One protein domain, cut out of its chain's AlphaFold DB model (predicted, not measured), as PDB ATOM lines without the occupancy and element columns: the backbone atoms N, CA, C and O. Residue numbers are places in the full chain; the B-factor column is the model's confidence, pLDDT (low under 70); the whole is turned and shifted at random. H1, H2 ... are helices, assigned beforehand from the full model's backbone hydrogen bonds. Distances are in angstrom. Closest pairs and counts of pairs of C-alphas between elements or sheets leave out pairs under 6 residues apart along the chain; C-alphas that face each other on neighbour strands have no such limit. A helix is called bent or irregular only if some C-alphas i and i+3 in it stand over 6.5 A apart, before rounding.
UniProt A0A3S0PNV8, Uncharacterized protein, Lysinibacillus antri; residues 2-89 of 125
ATOM      1  N   LYS A   2     203.699 197.744 159.714       36.22
ATOM      2  CA  LYS A   2     204.043 199.031 160.345       36.22
ATOM      3  C   LYS A   2     205.337 198.839 161.153       36.22
ATOM      4  O   LYS A   2     205.297 198.226 162.210       36.22
ATOM      5  N   GLN A   3     206.475 199.275 160.608       46.03
ATOM      6  CA  GLN A   3     207.813 199.168 161.212       46.03
ATOM      7  C   GLN A   3     208.066 200.302 162.218       46.03
ATOM      8  O   GLN A   3     208.942 201.139 162.023       46.03
ATOM      9  N   SER A   4     207.274 200.383 163.281       47.47
ATOM     10  CA  SER A   4     207.416 201.463 164.259       47.47
ATOM     11  C   SER A   4     207.696 200.838 165.620       47.47
ATOM     12  O   SER A   4     206.809 200.194 166.173       47.47
ATOM     13  N   ASN A   5     208.928 201.026 166.112       50.47
ATOM     14  CA  ASN A   5     209.441 200.718 167.465       50.47
ATOM     15  C   ASN A   5     210.356 199.489 167.625       50.47
ATOM     16  O   ASN A   5     210.575 199.054 168.753       50.47
ATOM     17  N   VAL A   6     210.947 198.942 166.557       57.22
ATOM     18  CA  VAL A   6     212.099 198.040 166.740       57.22
ATOM     19  C   VAL A   6     213.338 198.907 166.948       57.22
ATOM     20  O   VAL A   6     213.741 199.647 166.047       57.22
ATOM     21  N   ILE A   7     213.885 198.862 168.160       58.75
ATOM     22  CA  ILE A   7     215.150 199.503 168.524       58.75
ATOM     23  C   ILE A   7     216.258 198.505 168.224       58.75
ATOM     24  O   ILE A   7     216.196 197.353 168.654       58.75
ATOM     25  N   ASP A   8     217.251 198.939 167.461       60.44
ATOM     26  CA  ASP A   8     218.468 198.174 167.288       60.44
ATOM     27  C   ASP A   8     219.260 198.185 168.600       60.44
ATOM     28  O   ASP A   8     219.589 199.243 169.142       60.44
ATOM     29  N   PHE A   9     219.529 196.992 169.129       62.38
ATOM     30  CA  PHE A   9     220.134 196.816 170.448       62.38
ATOM     31  C   PHE A   9     221.534 197.444 170.536       62.38
ATOM     32  O   PHE A   9     221.873 198.034 171.560       62.38
ATOM     33  N   PHE A  10     222.304 197.379 169.447       58.53
ATOM     34  CA  PHE A  10     223.692 197.836 169.394       58.53
ATOM     35  C   PHE A  10     223.799 199.359 169.253       58.53
ATOM     36  O   PHE A  10     224.520 200.026 169.994       58.53
ATOM     37  N   SER A  11     223.013 199.957 168.361       56.81
ATOM     38  CA  SER A  11     223.037 201.407 168.145       56.81
ATOM     39  C   SER A  11     222.120 202.199 169.068       56.81
ATOM     40  O   SER A  11     222.213 203.428 169.089       56.81
ATOM     41  N   LYS A  12     221.246 201.527 169.834       65.56
ATOM     42  CA  LYS A  12     220.199 202.133 170.682       65.56
ATOM     43  C   LYS A  12     219.294 203.111 169.927       65.56
ATOM     44  O   LYS A  12     218.632 203.947 170.538       65.56
ATOM     45  N   LYS A  13     219.268 203.005 168.602       60.19
ATOM     46  CA  LYS A  13     218.459 203.819 167.702       60.19
ATOM     47  C   LYS A  13     217.351 202.953 167.122       60.19
ATOM     48  O   LYS A  13     217.477 201.735 166.989       60.19
ATOM     49  N   THR A  14     216.232 203.567 166.786       61.75
ATOM     50  CA  THR A  14     215.162 202.887 166.059       61.75
ATOM     51  C   THR A  14     215.626 202.537 164.648       61.75
ATOM     52  O   THR A  14     216.412 203.263 164.041       61.75
ATOM     53  N   TYR A  15     215.086 201.457 164.078       55.94
ATOM     54  CA  TYR A  15     215.318 201.133 162.664       55.94
ATOM     55  C   TYR A  15     215.004 202.325 161.748       55.94
ATOM     56  O   TYR A  15     215.721 202.553 160.782       55.94
ATOM     57  N   SER A  16     213.992 203.131 162.080       58.84
ATOM     58  CA  SER A  16     213.683 204.367 161.361       58.84
ATOM     59  C   SER A  16     214.774 205.435 161.448       58.84
ATOM     60  O   SER A  16     214.968 206.122 160.462       58.84
ATOM     61  N   GLU A  17     215.487 205.584 162.568       59.38
ATOM     62  CA  GLU A  17     216.545 206.603 162.752       59.38
ATOM     63  C   GLU A  17     217.884 206.211 162.119       59.38
ATOM     64  O   GLU A  17     218.721 207.062 161.827       59.38
ATOM     65  N   ILE A  18     218.119 204.915 161.938       55.50
ATOM     66  CA  ILE A  18     219.358 204.412 161.335       55.50
ATOM     67  C   ILE A  18     219.162 204.205 159.828       55.50
ATOM     68  O   ILE A  18     220.074 204.466 159.043       55.50
ATOM     69  N   ALA A  19     217.958 203.791 159.414       52.34
ATOM     70  CA  ALA A  19     217.549 203.732 158.015       52.34
ATOM     71  C   ALA A  19     217.048 205.081 157.475       52.34
ATOM     72  O   ALA A  19     216.820 205.185 156.270       52.34
ATOM     73  N   SER A  20     216.882 206.123 158.306       56.00
ATOM     74  CA  SER A  20     216.598 207.478 157.817       56.00
ATOM     75  C   SER A  20     217.833 208.027 157.117       56.00
ATOM     76  O   SER A  20     218.595 208.825 157.664       56.00
ATOM     77  N   LYS A  21     218.034 207.594 155.876       61.81
ATOM     78  CA  LYS A  21     218.808 208.360 154.922       61.81
ATOM     79  C   LYS A  21     218.069 209.664 154.694       61.81
ATOM     80  O   LYS A  21     216.881 209.684 154.371       61.81
ATOM     81  N   ASP A  22     218.807 210.750 154.845       67.25
ATOM     82  CA  ASP A  22     218.411 212.037 154.317       67.25
ATOM     83  C   ASP A  22     218.497 211.934 152.787       67.25
ATOM     84  O   ASP A  22     219.531 212.187 152.171       67.25
ATOM     85  N   TRP A  23     217.434 211.409 152.169       68.62
ATOM     86  CA  TRP A  23     217.350 211.260 150.715       68.62
ATOM     87  C   TRP A  23     217.559 212.600 150.018       68.62
ATOM     88  O   TRP A  23     218.133 212.631 148.938       68.62
ATOM     89  N   GLN A  24     217.188 213.690 150.687       70.69
ATOM     90  CA  GLN A  24     217.431 215.049 150.241       70.69
ATOM     91  C   GLN A  24     218.934 215.336 150.153       70.69
ATOM     92  O   GLN A  24     219.418 215.749 149.105       70.69
ATOM     93  N   LYS A  25     219.702 214.988 151.190       75.50
ATOM     94  CA  LYS A  25     221.170 215.062 151.163       75.50
ATOM     95  C   LYS A  25     221.804 214.140 150.115       75.50
ATOM     96  O   LYS A  25     222.805 214.499 149.499       75.50
ATOM     97  N   ASN A  26     221.251 212.947 149.895       75.31
ATOM     98  CA  ASN A  26     221.738 212.058 148.833       75.31
ATOM     99  C   ASN A  26     221.484 212.650 147.443       75.31
ATOM    100  O   ASN A  26     222.350 212.544 146.574       75.31
ATOM    101  N   ASP A  27     220.335 213.290 147.241       77.31
ATOM    102  CA  ASP A  27     220.010 213.996 146.005       77.31
ATOM    103  C   ASP A  27     220.942 215.206 145.814       77.31
ATOM    104  O   ASP A  27     221.462 215.404 144.720       77.31
ATOM    105  N   GLU A  28     221.252 215.963 146.873       81.44
ATOM    106  CA  GLU A  28     222.243 217.054 146.847       81.44
ATOM    107  C   GLU A  28     223.638 216.559 146.437       81.44
ATOM    108  O   GLU A  28     224.243 217.102 145.509       81.44
ATOM    109  N   LEU A  29     224.130 215.488 147.068       80.75
ATOM    110  CA  LEU A  29     225.423 214.880 146.732       80.75
ATOM    111  C   LEU A  29     225.443 214.331 145.301       80.75
ATOM    112  O   LEU A  29     226.443 214.473 144.598       80.75
ATOM    113  N   THR A  30     224.339 213.737 144.848       82.00
ATOM    114  CA  THR A  30     224.213 213.216 143.481       82.00
ATOM    115  C   THR A  30     224.182 214.352 142.461       82.00
ATOM    116  O   THR A  30     224.813 214.242 141.415       82.00
ATOM    117  N   ASN A  31     223.525 215.471 142.767       82.44
ATOM    118  CA  ASN A  31     223.513 216.649 141.899       82.44
ATOM    119  C   ASN A  31     224.889 217.322 141.812       82.44
ATOM    120  O   ASN A  31     225.230 217.880 140.772       82.44
ATOM    121  N   GLN A  32     225.677 217.280 142.890       87.88
ATOM    122  CA  GLN A  32     226.987 217.928 142.941       87.88
ATOM    123  C   GLN A  32     228.121 217.059 142.372       87.88
ATOM    124  O   GLN A  32     229.044 217.591 141.756       87.88
ATOM    125  N   PHE A  33     228.072 215.740 142.582       90.81
ATOM    126  CA  PHE A  33     229.187 214.829 142.284       90.81
ATOM    127  C   PHE A  33     228.790 213.597 141.462       90.81
ATOM    128  O   PHE A  33     229.656 212.822 141.056       90.81
ATOM    129  N   GLY A  34     227.496 213.371 141.256       78.81
ATOM    130  CA  GLY A  34     226.986 212.170 140.615       78.81
ATOM    131  C   GLY A  34     227.034 212.230 139.092       78.81
ATOM    132  O   GLY A  34     226.999 213.289 138.469       78.81
ATOM    133  N   ILE A  35     227.059 211.047 138.485       85.38
ATOM    134  CA  ILE A  35     226.822 210.857 137.055       85.38
ATOM    135  C   ILE A  35     225.468 210.167 136.920       85.38
ATOM    136  O   ILE A  35     225.238 209.116 137.518       85.38
ATOM    137  N   TYR A  36     224.561 210.758 136.144       83.75
ATOM    138  CA  TYR A  36     223.248 210.172 135.898       83.75
ATOM    139  C   TYR A  36     223.360 208.950 134.977       83.75
ATOM    140  O   TYR A  36     223.892 209.052 133.872       83.75
ATOM    141  N   LEU A  37     222.839 207.803 135.422       79.94
ATOM    142  CA  LEU A  37     222.895 206.531 134.682       79.94
ATOM    143  C   LEU A  37     221.528 206.065 134.145       79.94
ATOM    144  O   LEU A  37     221.474 205.105 133.382       79.94
ATOM    145  N   GLY A  38     220.429 206.719 134.534       84.00
ATOM    146  CA  GLY A  38     219.060 206.316 134.190       84.00
ATOM    147  C   GLY A  38     218.132 206.256 135.407       84.00
ATOM    148  O   GLY A  38     218.488 206.704 136.498       84.00
ATOM    149  N   CYS A  39     216.928 205.707 135.226       86.00
ATOM    150  CA  CYS A  39     215.958 205.504 136.302       86.00
ATOM    151  C   CYS A  39     215.464 204.053 136.358       86.00
ATOM    152  O   CYS A  39     215.190 203.423 135.338       86.00
ATOM    153  N   PHE A  40     215.340 203.527 137.575       85.19
ATOM    154  CA  PHE A  40     214.699 202.240 137.822       85.19
ATOM    155  C   PHE A  40     213.173 202.382 137.826       85.19
ATOM    156  O   PHE A  40     212.628 203.450 138.116       85.19
ATOM    157  N   GLY A  41     212.467 201.274 137.581       86.25
ATOM    158  CA  GLY A  41     211.035 201.188 137.854       86.25
ATOM    159  C   GLY A  41     210.734 201.370 139.347       86.25
ATOM    160  O   GLY A  41     211.598 201.170 140.205       86.25
ATOM    161  N   GLY A  42     209.497 201.746 139.689       83.38
ATOM    162  CA  GLY A  42     209.126 202.072 141.076       83.38
ATOM    163  C   GLY A  42     209.349 200.927 142.075       83.38
ATOM    164  O   GLY A  42     209.808 201.167 143.193       83.38
ATOM    165  N   ASN A  43     209.090 199.680 141.666       90.31
ATOM    166  CA  ASN A  43     209.330 198.508 142.513       90.31
ATOM    167  C   ASN A  43     210.827 198.246 142.720       90.31
ATOM    168  O   ASN A  43     211.256 198.104 143.863       90.31
ATOM    169  N   ASP A  44     211.623 198.263 141.651       86.75
ATOM    170  CA  ASP A  44     213.069 198.023 141.727       86.75
ATOM    171  C   ASP A  44     213.772 199.117 142.534       86.75
ATOM    172  O   ASP A  44     214.606 198.827 143.389       86.75
ATOM    173  N   THR A  45     213.351 200.376 142.360       84.50
ATOM    174  CA  THR A  45     213.827 201.510 143.167       84.50
ATOM    175  C   THR A  45     213.621 201.244 144.655       84.50
ATOM    176  O   THR A  45     214.530 201.443 145.459       84.50
ATOM    177  N   LYS A  46     212.427 200.776 145.039       84.25
ATOM    178  CA  LYS A  46     212.106 200.486 146.438       84.25
ATOM    179  C   LYS A  46     212.937 199.323 146.982       84.25
ATOM    180  O   LYS A  46     213.410 199.409 148.110       84.25
ATOM    181  N   ILE A  47     213.133 198.267 146.191       87.62
ATOM    182  CA  ILE A  47     213.953 197.110 146.578       87.62
ATOM    183  C   ILE A  47     215.401 197.541 146.820       87.62
ATOM    184  O   ILE A  47     215.937 197.280 147.893       87.62
ATOM    185  N   ILE A  48     216.011 198.249 145.867       86.56
ATOM    186  CA  ILE A  48     217.406 198.693 145.974       86.56
ATOM    187  C   ILE A  48     217.597 199.654 147.147       86.56
ATOM    188  O   ILE A  48     218.568 199.517 147.890       86.56
ATOM    189  N   ARG A  49     216.663 200.590 147.364       83.19
ATOM    190  CA  ARG A  49     216.717 201.496 148.521       83.19
ATOM    191  C   ARG A  49     216.663 200.723 149.836       83.19
ATOM    192  O   ARG A  49     217.564 200.883 150.651       83.19
ATOM    193  N   ASN A  50     215.695 199.819 149.987       83.31
ATOM    194  CA  ASN A  50     215.557 199.011 151.198       83.31
ATOM    195  C   ASN A  50     216.799 198.147 151.470       83.31
ATOM    196  O   ASN A  50     217.282 198.118 152.596       83.31
ATOM    197  N   LEU A  51     217.341 197.477 150.446       87.81
ATOM    198  CA  LEU A  51     218.558 196.671 150.586       87.81
ATOM    199  C   LEU A  51     219.773 197.533 150.938       87.81
ATOM    200  O   LEU A  51     220.589 197.146 151.767       87.81
ATOM    201  N   SER A  52     219.895 198.716 150.335       84.56
ATOM    202  CA  SER A  52     220.971 199.657 150.651       84.56
ATOM    203  C   SER A  52     220.884 200.160 152.095       84.56
ATOM    204  O   SER A  52     221.913 200.409 152.725       84.56
ATOM    205  N   ASP A  53     219.674 200.327 152.624       81.19
ATOM    206  CA  ASP A  53     219.453 200.709 154.019       81.19
ATOM    207  C   ASP A  53     219.803 199.550 154.958       81.19
ATOM    208  O   ASP A  53     220.546 199.745 155.917       81.19
ATOM    209  N   GLU A  54     219.370 198.329 154.637       83.25
ATOM    210  CA  GLU A  54     219.708 197.125 155.404       83.25
ATOM    211  C   GLU A  54     221.218 196.840 155.416       83.25
ATOM    212  O   GLU A  54     221.783 196.538 156.465       83.25
ATOM    213  N   LEU A  55     221.918 197.010 154.293       85.88
ATOM    214  CA  LEU A  55     223.378 196.875 154.249       85.88
ATOM    215  C   LEU A  55     224.074 197.900 155.145       85.88
ATOM    216  O   LEU A  55     225.009 197.560 155.868       85.88
ATOM    217  N   ASN A  56     223.606 199.150 155.134       82.25
ATOM    218  CA  ASN A  56     224.165 200.191 155.988       82.25
ATOM    219  C   ASN A  56     223.940 199.888 157.479       82.25
ATOM    220  O   ASN A  56     224.856 200.054 158.281       82.25
ATOM    221  N   MET A  57     222.753 199.390 157.835       81.31
ATOM    222  CA  MET A  57     222.448 198.899 159.182       81.31
ATOM    223  C   MET A  57     223.433 197.815 159.621       81.31
ATOM    224  O   MET A  57     224.027 197.911 160.692       81.31
ATOM    225  N   LYS A  58     223.619 196.787 158.782       85.00
ATOM    226  CA  LYS A  58     224.529 195.677 159.078       85.00
ATOM    227  C   LYS A  58     225.968 196.141 159.225       85.00
ATOM    228  O   LYS A  58     226.643 195.691 160.143       85.00
ATOM    229  N   ARG A  59     226.416 197.079 158.389       87.12
ATOM    230  CA  ARG A  59     227.738 197.694 158.528       87.12
ATOM    231  C   ARG A  59     227.914 198.355 159.897       87.12
ATOM    232  O   ARG A  59     228.898 198.067 160.561       87.12
ATOM    233  N   ILE A  60     226.959 199.179 160.332       85.69
ATOM    234  CA  ILE A  60     227.032 199.861 161.637       85.69
ATOM    235  C   ILE A  60     227.090 198.842 162.783       85.69
ATOM    236  O   ILE A  60     227.891 198.995 163.699       85.69
ATOM    237  N   GLN A  61     226.282 197.777 162.720       84.31
ATOM    238  CA  GLN A  61     226.319 196.701 163.718       84.31
ATOM    239  C   GLN A  61     227.692 196.014 163.766       84.31
ATOM    240  O   GLN A  61     228.193 195.734 164.850       84.31
ATOM    241  N   ILE A  62     228.311 195.763 162.606       89.19
ATOM    242  CA  ILE A  62     229.656 195.179 162.529       89.19
ATOM    243  C   ILE A  62     230.684 196.129 163.145       89.19
ATOM    244  O   ILE A  62     231.446 195.695 163.995       89.19
ATOM    245  N   GLU A  63     230.673 197.413 162.778       88.50
ATOM    246  CA  GLU A  63     231.599 198.415 163.329       88.50
ATOM    247  C   GLU A  63     231.521 198.482 164.862       88.50
ATOM    248  O   GLU A  63     232.545 198.548 165.539       88.50
ATOM    249  N   GLN A  64     230.311 198.408 165.422       86.88
ATOM    250  CA  GLN A  64     230.103 198.398 166.870       86.88
ATOM    251  C   GLN A  64     230.619 197.120 167.528       86.88
ATOM    252  O   GLN A  64     231.330 197.199 168.526       86.88
ATOM    253  N   LEU A  65     230.309 195.954 166.958       92.50
ATOM    254  CA  LEU A  65     230.810 194.673 167.459       92.50
ATOM    255  C   LEU A  65     232.337 194.581 167.374       92.50
ATOM    256  O   LEU A  65     232.963 194.030 168.273       92.50
ATOM    257  N   THR A  66     232.943 195.137 166.323       93.25
ATOM    258  CA  THR A  66     234.399 195.235 166.195       93.25
ATOM    259  C   THR A  66     234.980 196.101 167.308       93.25
ATOM    260  O   THR A  66     235.898 195.652 167.984       93.25
ATOM    261  N   ALA A  67     234.410 197.281 167.568       91.62
ATOM    262  CA  ALA A  67     234.878 198.148 168.649       91.62
ATOM    263  C   ALA A  67     234.725 197.499 170.040       91.62
ATOM    264  O   ALA A  67     235.626 197.589 170.872       91.62
ATOM    265  N   GLU A  68     233.607 196.809 170.297       94.19
ATOM    266  CA  GLU A  68     233.405 196.054 171.543       94.19
ATOM    267  C   GLU A  68     234.422 194.917 171.689       94.19
ATOM    268  O   GLU A  68     234.971 194.709 172.772       94.19
ATOM    269  N   TRP A  69     234.696 194.192 170.600       94.25
ATOM    270  CA  TRP A  69     235.702 193.136 170.583       94.25
ATOM    271  C   TRP A  69     237.105 193.687 170.857       94.25
ATOM    272  O   TRP A  69     237.806 193.127 171.696       94.25
ATOM    273  N   GLU A  70     237.497 194.794 170.220       94.19
ATOM    274  CA  GLU A  70     238.793 195.452 170.444       94.19
ATOM    275  C   GLU A  70     238.955 195.869 171.911       94.19
ATOM    276  O   GLU A  70     239.970 195.561 172.535       94.19
ATOM    277  N   GLN A  71     237.922 196.482 172.495       95.56
ATOM    278  CA  GLN A  71     237.929 196.888 173.899       95.56
ATOM    279  C   GLN A  71     238.039 195.686 174.853       95.56
ATOM    280  O   GLN A  71     238.781 195.730 175.837       95.56
ATOM    281  N   LEU A  72     237.296 194.608 174.592       94.25
ATOM    282  CA  LEU A  72     237.378 193.382 175.391       94.25
ATOM    283  C   LEU A  72     238.741 192.706 175.248       94.25
ATOM    284  O   LEU A  72     239.272 192.188 176.229       94.25
ATOM    285  N   HIS A  73     239.309 192.719 174.045       89.75
ATOM    286  CA  HIS A  73     240.625 192.163 173.775       89.75
ATOM    287  C   HIS A  73     241.723 192.938 174.517       89.75
ATOM    288  O   HIS A  73     242.583 192.326 175.148       89.75
ATOM    289  N   GLU A  74     241.651 194.270 174.531       91.69
ATOM    290  CA  GLU A  74     242.550 195.121 175.317       91.69
ATOM    291  C   GLU A  74     242.454 194.805 176.818       91.69
ATOM    292  O   GLU A  74     243.465 194.496 177.449       91.69
ATOM    293  N   GLN A  75     241.238 194.768 177.378       93.94
ATOM    294  CA  GLN A  75     241.019 194.420 178.790       93.94
ATOM    295  C   GLN A  75     241.533 193.021 179.139       93.94
ATOM    296  O   GLN A  75     242.118 192.811 180.205       93.94
ATOM    297  N   TYR A  76     241.314 192.052 178.248       89.69
ATOM    298  CA  TYR A  76     241.834 190.700 178.402       89.69
ATOM    299  C   TYR A  76     243.365 190.703 178.448       89.69
ATOM    300  O   TYR A  76     243.936 190.121 179.370       89.69
ATOM    301  N   ASN A  77     244.029 191.395 177.517       87.88
ATOM    302  CA  ASN A  77     245.489 191.469 177.462       87.88
ATOM    303  C   ASN A  77     246.077 192.156 178.702       87.88
ATOM    304  O   ASN A  77     247.048 191.662 179.277       87.88
ATOM    305  N   GLU A  78     245.469 193.246 179.176       90.25
ATOM    306  CA  GLU A  78     245.876 193.907 180.420       90.25
ATOM    307  C   GLU A  78     245.771 192.969 181.629       90.25
ATOM    308  O   GLU A  78     246.717 192.835 182.419       90.25
ATOM    309  N   ALA A  79     244.631 192.284 181.774       90.12
ATOM    310  CA  ALA A  79     244.406 191.333 182.856       90.12
ATOM    311  C   ALA A  79     245.392 190.159 182.782       90.12
ATOM    312  O   ALA A  79     245.968 189.760 183.798       90.12
ATOM    313  N   LEU A  80     245.630 189.643 181.578       87.44
ATOM    314  CA  LEU A  80     246.560 188.558 181.322       87.44
ATOM    315  C   LEU A  80     247.989 188.952 181.700       87.44
ATOM    316  O   LEU A  80     248.614 188.251 182.493       87.44
ATOM    317  N   HIS A  81     248.491 190.095 181.224       85.62
ATOM    318  CA  HIS A  81     249.826 190.584 181.579       85.62
ATOM    319  C   HIS A  81     250.002 190.738 183.090       85.62
ATOM    320  O   HIS A  81     251.022 190.315 183.645       85.62
ATOM    321  N   ARG A  82     248.990 191.278 183.779       87.25
ATOM    322  CA  ARG A  82     248.999 191.396 185.241       87.25
ATOM    323  C   ARG A  82     249.073 190.029 185.931       87.25
ATOM    324  O   ARG A  82     249.839 189.870 186.881       87.25
ATOM    325  N   CYS A  83     248.301 189.049 185.466       87.12
ATOM    326  CA  CYS A  83     248.296 187.694 186.017       87.12
ATOM    327  C   CYS A  83     249.616 186.955 185.755       87.12
ATOM    328  O   CYS A  83     250.164 186.336 186.664       87.12
ATOM    329  N   LEU A  84     250.174 187.054 184.547       85.00
ATOM    330  CA  LEU A  84     251.458 186.429 184.216       85.00
ATOM    331  C   LEU A  84     252.610 187.023 185.037       85.00
ATOM    332  O   LEU A  84     253.492 186.285 185.475       85.00
ATOM    333  N   ALA A  85     252.582 188.333 185.307       84.44
ATOM    334  CA  ALA A  85     253.561 188.979 186.180       84.44
ATOM    335  C   ALA A  85     253.531 188.409 187.611       84.44
ATOM    336  O   ALA A  85     254.584 188.218 188.219       84.44
ATOM    337  N   TYR A  86     252.342 188.085 188.136       84.94
ATOM    338  CA  TYR A  86     252.187 187.447 189.448       84.94
ATOM    339  C   TYR A  86     252.786 186.034 189.495       84.94
ATOM    340  O   TYR A  86     253.357 185.637 190.509       84.94
ATOM    341  N   LEU A  87     252.695 185.282 188.395       84.62
ATOM    342  CA  LEU A  87     253.169 183.896 188.323       84.62
ATOM    343  C   LEU A  87     254.700 183.759 188.299       84.62
ATOM    344  O   LEU A  87     255.197 182.639 188.376       84.62
ATOM    345  N   ASN A  88     255.444 184.873 188.219       81.88
ATOM    346  CA  ASN A  88     256.910 184.912 188.210       81.88
ATOM    347  C   ASN A  88     257.520 183.862 187.263       81.88
ATOM    348  O   ASN A  88     258.369 183.050 187.645       81.88
ATOM    349  N   ILE A  89     257.009 183.851 186.032       81.25
ATOM    350  CA  ILE A  89     257.296 182.827 185.032       81.25
ATOM    351  C   ILE A  89     258.818 182.732 184.805       81.25
ATOM    352  O   ILE A  89     259.478 183.760 184.622       81.25
TER     353      ILE A  89
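AT A GLANCE: This is residues 2 to 89 of the 125 residues of an uncharacterized protein of Lysinibacillus antri (UniProt A0A3S0PNV8). A single long helix, H3, makes the longest axis of the model, and the residues before it form a loose loop-and-helix arc beside its first half. Along that arc, residues 2 to 14 run out and fold back with no named element, a single short turn, H1, comes near H3, and H2 runs crosswise to H3 at a distance from it before the chain returns to the start of H3; residues 66 to 89, of which 66 to 86 belong to H3, stick out as a bare arm. The printed part has 88 residues with three named helices, in the order H1, H2, H3, and no named strand; its class is all helix. It is extended, with a radius of gyration of the C-alphas of 21.4 A and spans of 70 by 34 by 19 A.

IN THESE COORDINATES: The printed part begins at Lys 2, with its C-alpha at (204.043, 199.031, 160.345). Residues 2 to 14 hold no named element, and their C-alphas lie 8 to 22 A from the mean of all C-alphas. H1 is residues 15 to 18, four residues from Tyr 15 to Ile 18. H2 is residues 23 to 33, 15.0 A from first to last C-alpha, beginning at C-alpha 23 at (217.350, 211.260, 150.715). H3 is residues 42 to 86, 45 residues and 66.4 A long, from C-alpha 42 at (209.126, 202.072, 141.076) to C-alpha 86 at (252.187, 187.447, 189.448). No helix is bent.

HOW THE PARTS SIT: H1 and H3 are close but not clearly touching, with 1 pair of C-alphas within 8 A; the closest C-alphas are those of Ile 18 and Met 57, 6.7 A apart. Their centres are 17.5 A apart. H2 is apart from H1, with no C-alpha of the one within 8 A of the other. H2 is apart from H3 by the same measure. In H2 and H3 every O i to N i+4 pair is within hydrogen-bond range; H1 is too short for such a pair, and its 1 pair of O i and N i+3 is not within range.

THE WHOLE: The C-alphas farthest apart are those of Gly 41 and Asn 88, at 70.0 A, and the outline is only just a rod. Residues 27 to 33 of H2, residues 41 to 47, of which 42 to 47 belong to H3, and residues 66 to 89 stand free. Without them the body has 50 residues and spans 37 by 27 by 18 A. The link from H1 to H2 is tight, with 4 residues, and the link from H2 to H3 is short, with 8. The printed part has no cut. The mean pLDDT of the printed part is 78.7, and residues 2 to 23 are under 70.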